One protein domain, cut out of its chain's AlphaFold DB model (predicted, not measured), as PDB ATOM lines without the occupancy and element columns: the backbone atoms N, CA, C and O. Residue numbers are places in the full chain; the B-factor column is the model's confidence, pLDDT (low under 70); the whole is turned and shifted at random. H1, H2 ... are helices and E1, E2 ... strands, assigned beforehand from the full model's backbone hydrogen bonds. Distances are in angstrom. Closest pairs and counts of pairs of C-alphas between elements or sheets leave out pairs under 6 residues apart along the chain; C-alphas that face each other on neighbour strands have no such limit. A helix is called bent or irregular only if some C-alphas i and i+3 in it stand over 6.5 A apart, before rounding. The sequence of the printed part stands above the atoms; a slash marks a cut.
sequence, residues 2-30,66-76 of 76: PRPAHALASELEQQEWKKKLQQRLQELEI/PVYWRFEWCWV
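This is residues 2 to 30 and 66 to 76 of the 76 residues of an uncharacterized protein of Okeania sp. SIO2C2 (UniProt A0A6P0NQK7). A long helix, H1, and an extended tail, residues 66 to 76, form two arms of an open corner, with the short strand E1 at the corner. Residues 10 to 30 and residues 71 to 76 stick out. The printed part has 40 residues, one named strand then one named helix, and is mostly helix by class. It is extended, with a radius of gyration of the C-alphas of 15.4 A, and flat, spanning 41 by 31 by 14 A.

H1, residues 11 to 27, measures 25.0 A, from C-alpha 11 at (-25.578, -24.785, 30.944) to C-alpha 27 at (-26.295, 0.041, 28.058). E1 is residues 3 to 6, 10.1 A long.

H1 has a kink of 29 degrees near residue 21, and is only just irregular: C-alphas 18 and 21 are 6.6 A apart. In H1, 11 of 13 O i to N i+4 pairs are within hydrogen-bond range. A tight link joins E1 to H1, yet the two are apart. E1 pairs with no named strand; its residues 5 to 6 pair, parallel, with residues 66 to 67.

The C-alphas farthest apart, of Pro 2 and Glu 29, are 43.7 A apart. Residues 31 to 65 are not printed; C-alphas 30 and 66 are 41.5 A apart across the cut. Residues 72 to 74 and 76 are under pLDDT 70.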
ATOM      1  N   PRO A   2     -26.318 -40.566  18.908       83.69
ATOM      2  CA  PRO A   2     -26.357 -39.605  20.003       83.69
ATOM      3  C   PRO A   2     -25.838 -38.232  19.586       83.69
ATOM      4  O   PRO A   2     -24.917 -38.114  18.774       83.69
ATOM      5  N   ARG A   3     -26.455 -37.186  20.138       86.31
ATOM      6  CA  ARG A   3     -26.060 -35.798  19.915       86.31
ATOM      7  C   ARG A   3     -24.762 -35.530  20.684       86.31
ATOM      8  O   ARG A   3     -24.747 -35.736  21.894       86.31
ATOM      9  N   PRO A   4     -23.690 -35.050  20.038       85.94
ATOM     10  CA  PRO A   4     -22.477 -34.689  20.755       85.94
ATOM     11  C   PRO A   4     -22.722 -33.463  21.643       85.94
ATOM     12  O   PRO A   4     -23.292 -32.470  21.186       85.94
ATOM     13  N   ALA A   5     -22.252 -33.515  22.884       88.00
ATOM     14  CA  ALA A   5     -22.187 -32.372  23.790       88.00
ATOM     15  C   ALA A   5     -20.787 -32.275  24.392       88.00
ATOM     16  O   ALA A   5     -20.197 -33.287  24.769       88.00
ATOM     17  N   HIS A   6     -20.240 -31.062  24.469       86.81
ATOM     18  CA  HIS A   6     -18.913 -30.882  25.043       86.81
ATOM     19  C   HIS A   6     -18.916 -31.259  26.526       86.81
ATOM     20  O   HIS A   6     -19.749 -30.761  27.275       86.81
ATOM     21  N   ALA A   7     -17.974 -32.091  26.963       87.06
ATOM     22  CA  ALA A   7     -17.924 -32.565  28.347       87.06
ATOM     23  C   ALA A   7     -17.738 -31.430  29.372       87.06
ATOM     24  O   ALA A   7     -18.165 -31.560  30.512       87.06
ATOM     25  N   LEU A   8     -17.123 -30.315  28.957       86.75
ATOM     26  CA  LEU A   8     -16.944 -29.118  29.790       86.75
ATOM     27  C   LEU A   8     -18.029 -28.052  29.561       86.75
ATOM     28  O   LEU A   8     -17.896 -26.945  30.066       86.75
ATOM     29  N   ALA A   9     -19.060 -28.318  28.750       85.31
ATOM     30  CA  ALA A   9     -20.115 -27.333  28.527       85.31
ATOM     31  C   ALA A   9     -20.980 -27.173  29.784       85.31
ATOM     32  O   ALA A   9     -21.711 -28.087  30.159       85.31
ATOM     33  N   SER A  10     -20.950 -25.983  30.383       89.12
ATOM     34  CA  SER A  10     -21.864 -25.591  31.456       89.12
ATOM     35  C   SER A  10     -23.130 -24.960  30.876       89.12
ATOM     36  O   SER A  10     -23.066 -24.104  29.989       89.12
ATOM     37  N   GLU A  11     -24.301 -25.381  31.354       87.81
ATOM     38  CA  GLU A  11     -25.578 -24.785  30.944       87.81
ATOM     39  C   GLU A  11     -25.747 -23.370  31.513       87.81
ATOM     40  O   GLU A  11     -26.231 -22.479  30.815       87.81
ATOM     41  N   LEU A  12     -25.282 -23.142  32.745       91.38
ATOM     42  CA  LEU A  12     -25.354 -21.837  33.405       91.38
ATOM     43  C   LEU A  12     -24.547 -20.786  32.637       91.38
ATOM     44  O   LEU A  12     -25.092 -19.749  32.264       91.38
ATOM     45  N   GLU A  13     -23.296 -21.104  32.296       89.19
ATOM     46  CA  GLU A  13     -22.419 -20.208  31.531       89.19
ATOM     47  C   GLU A  13     -23.009 -19.877  30.150       89.19
ATOM     48  O   GLU A  13     -22.938 -18.739  29.687       89.19
ATOM     49  N   GLN A  14     -23.652 -20.849  29.492       88.94
ATOM     50  CA  GLN A  14     -24.320 -20.615  28.208       88.94
ATOM     51  C   GLN A  14     -25.508 -19.660  28.338       88.94
ATOM     52  O   GLN A  14     -25.716 -18.810  27.468       88.94
ATOM     53  N   GLN A  15     -26.309 -19.798  29.395       91.69
ATOM     54  CA  GLN A  15     -27.448 -18.913  29.635       91.69
ATOM     55  C   GLN A  15     -26.991 -17.493  29.977       91.69
ATOM     56  O   GLN A  15     -27.572 -16.524  29.485       91.69
ATOM     57  N   GLU A  16     -25.930 -17.355  30.769       92.38
ATOM     58  CA  GLU A  16     -25.312 -16.063  31.071       92.38
ATOM     59  C   GLU A  16     -24.757 -15.397  29.811       92.38
ATOM     60  O   GLU A  16     -25.050 -14.230  29.540       92.38
ATOM     61  N   TRP A  17     -24.040 -16.152  28.974       88.94
ATOM     62  CA  TRP A  17     -23.501 -15.642  27.716       88.94
ATOM     63  C   TRP A  17     -24.600 -15.118  26.781       88.94
ATOM     64  O   TRP A  17     -24.463 -14.023  26.231       88.94
ATOM     65  N   LYS A  18     -25.729 -15.831  26.648       89.06
ATOM     66  CA  LYS A  18     -26.868 -15.394  25.811       89.06
ATOM     67  C   LYS A  18     -27.446 -14.051  26.260       89.06
ATOM     68  O   LYS A  18     -27.850 -13.245  25.423       89.06
ATOM     69  N   LYS A  19     -27.463 -13.782  27.570       92.44
ATOM     70  CA  LYS A  19     -27.973 -12.523  28.140       92.44
ATOM     71  C   LYS A  19     -27.029 -11.339  27.916       92.44
ATOM     72  O   LYS A  19     -27.479 -10.195  27.918       92.44
ATOM     73  N   LYS A  20     -25.742 -11.592  27.667       91.06
ATOM     74  CA  LYS A  20     -24.710 -10.557  27.512       91.06
ATOM     75  C   LYS A  20     -25.022  -9.555  26.397       91.06
ATOM     76  O   LYS A  20     -24.834  -8.359  26.588       91.06
ATOM     77  N   LEU A  21     -25.518 -10.012  25.244       88.25
ATOM     78  CA  LEU A  21     -25.871  -9.108  24.137       88.25
ATOM     79  C   LEU A  21     -27.022  -8.172  24.521       88.25
ATOM     80  O   LEU A  21     -26.968  -6.978  24.239       88.25
ATOM     81  N   GLN A  22     -28.048  -8.707  25.185       88.06
ATOM     82  CA  GLN A  22     -29.189  -7.919  25.643       88.06
ATOM     83  C   GLN A  22     -28.749  -6.833  26.630       88.06
ATOM     84  O   GLN A  22     -29.165  -5.686  26.488       88.06
ATOM     85  N   GLN A  23     -27.870  -7.175  27.574       89.88
ATOM     86  CA  GLN A  23     -27.295  -6.213  28.517       89.88
ATOM     87  C   GLN A  23     -26.538  -5.098  27.784       89.88
ATOM     88  O   GLN A  23     -26.794  -3.921  28.016       89.88
ATOM     89  N   ARG A  24     -25.687  -5.452  26.811       87.81
ATOM     90  CA  ARG A  24     -24.954  -4.474  25.988       87.81
ATOM     91  C   ARG A  24     -25.873  -3.549  25.194       87.81
ATOM     92  O   ARG A  24     -25.572  -2.372  25.045       87.81
ATOM     93  N   LEU A  25     -26.990  -4.060  24.678       86.06
ATOM     94  CA  LEU A  25     -27.965  -3.232  23.965       86.06
ATOM     95  C   LEU A  25     -28.707  -2.272  24.902       86.06
ATOM     96  O   LEU A  25     -29.011  -1.156  24.488       86.06
ATOM     97  N   GLN A  26     -28.974  -2.681  26.147       86.62
ATOM     98  CA  GLN A  26     -29.575  -1.813  27.162       86.62
ATOM     99  C   GLN A  26     -28.627  -0.677  27.571       86.62
ATOM    100  O   GLN A  26     -29.067   0.467  27.640       86.62
ATOM    101  N   GLU A  27     -27.333  -0.964  27.753       88.31
ATOM    102  CA  GLU A  27     -26.295   0.041  28.058       88.31
ATOM    103  C   GLU A  27     -26.184   1.145  26.991       88.31
ATOM    104  O   GLU A  27     -25.809   2.272  27.298       88.31
ATOM    105  N   LEU A  28     -26.492   0.835  25.728       85.44
ATOM    106  CA  LEU A  28     -26.341   1.769  24.607       85.44
ATOM    107  C   LEU A  28     -27.486   2.791  24.477       85.44
ATOM    108  O   LEU A  28     -27.404   3.647  23.594       85.44
ATOM    109  N   GLU A  29     -28.541   2.701  25.300       81.81
ATOM    110  CA  GLU A  29     -29.693   3.630  25.340       81.81
ATOM    111  C   GLU A  29     -30.169   4.090  23.945       81.81
ATOM    112  O   GLU A  29     -30.302   5.280  23.630       81.81
ATOM    113  N   ILE A  30     -30.402   3.122  23.053       81.81
ATOM    114  CA  ILE A  30     -30.761   3.398  21.659       81.81
ATOM    115  C   ILE A  30     -32.118   4.109  21.617       81.81
ATOM    116  O   ILE A  30     -33.157   3.541  21.949       81.81
ATOM    117  N   PRO A  66     -21.106 -37.410  25.461       86.44
ATOM    118  CA  PRO A  66     -20.091 -36.488  25.945       86.44
ATOM    119  C   PRO A  66     -18.846 -36.598  25.059       86.44
ATOM    120  O   PRO A  66     -18.281 -37.675  24.873       86.44
ATOM    121  N   VAL A  67     -18.418 -35.473  24.495       86.06
ATOM    122  CA  VAL A  67     -17.226 -35.371  23.648       86.06
ATOM    123  C   VAL A  67     -16.261 -34.354  24.231       86.06
ATOM    124  O   VAL A  67     -16.659 -33.298  24.718       86.06
ATOM    125  N   TYR A  68     -14.972 -34.662  24.168       83.56
ATOM    126  CA  TYR A  68     -13.923 -33.745  24.595       83.56
ATOM    127  C   TYR A  68     -13.313 -33.090  23.354       83.56
ATOM    128  O   TYR A  68     -12.470 -33.685  22.679       83.56
ATOM    129  N   TRP A  69     -13.803 -31.902  22.995       79.00
ATOM    130  CA  TRP A  69     -13.293 -31.164  21.843       79.00
ATOM    131  C   TRP A  69     -11.980 -30.484  22.229       79.00
ATOM    132  O   TRP A  69     -11.936 -29.689  23.159       79.00
ATOM    133  N   ARG A  70     -10.908 -30.791  21.496       76.81
ATOM    134  CA  ARG A  70      -9.571 -30.207  21.689       76.81
ATOM    135  C   ARG A  70      -9.227 -29.266  20.539       76.81
ATOM    136  O   ARG A  70      -8.192 -29.417  19.904       76.81
ATOM    137  N   PHE A  71     -10.160 -28.384  20.191       74.88
ATOM    138  CA  PHE A  71      -9.872 -27.364  19.189       74.88
ATOM    139  C   PHE A  71      -8.889 -26.362  19.791       74.88
ATOM    140  O   PHE A  71      -9.111 -25.871  20.897       74.88
ATOM    141  N   GLU A  72      -7.819 -26.086  19.060       67.44
ATOM    142  CA  GLU A  72      -6.835 -25.071  19.410       67.44
ATOM    143  C   GLU A  72      -6.951 -23.901  18.439       67.44
ATOM    144  O   GLU A  72      -7.361 -24.056  17.287       67.44
ATOM    145  N   TRP A  73      -6.607 -22.719  18.934       68.38
ATOM    146  CA  TRP A  73      -6.566 -21.510  18.132       68.38
ATOM    147  C   TRP A  73      -5.349 -21.558  17.216       68.38
ATOM    148  O   TRP A  73      -4.212 -21.523  17.685       68.38
ATOM    149  N   CYS A  74      -5.590 -21.618  15.910       60.97
ATOM    150  CA  CYS A  74      -4.548 -21.499  14.901       60.97
ATOM    151  C   CYS A  74      -4.787 -20.229  14.085       60.97
ATOM    152  O   CYS A  74      -5.889 -20.000  13.591       60.97
ATOM    153  N   TRP A  75      -3.740 -19.428  13.927       71.50
ATOM    154  CA  TRP A  75      -3.713 -18.326  12.973       71.50
ATOM    155  C   TRP A  75      -3.165 -18.881  11.655       71.50
ATOM    156  O   TRP A  75      -2.098 -19.497  11.665       71.50
ATOM    157  N   VAL A  76      -3.910 -18.724  10.559       62.38
ATOM    158  CA  VAL A  76      -3.502 -19.122   9.197       62.38
ATOM    159  C   VAL A  76      -3.300 -17.876   8.356       62.38
ATOM    160  O   VAL A  76      -4.159 -16.972   8.465       62.38
TER     161      VAL A  76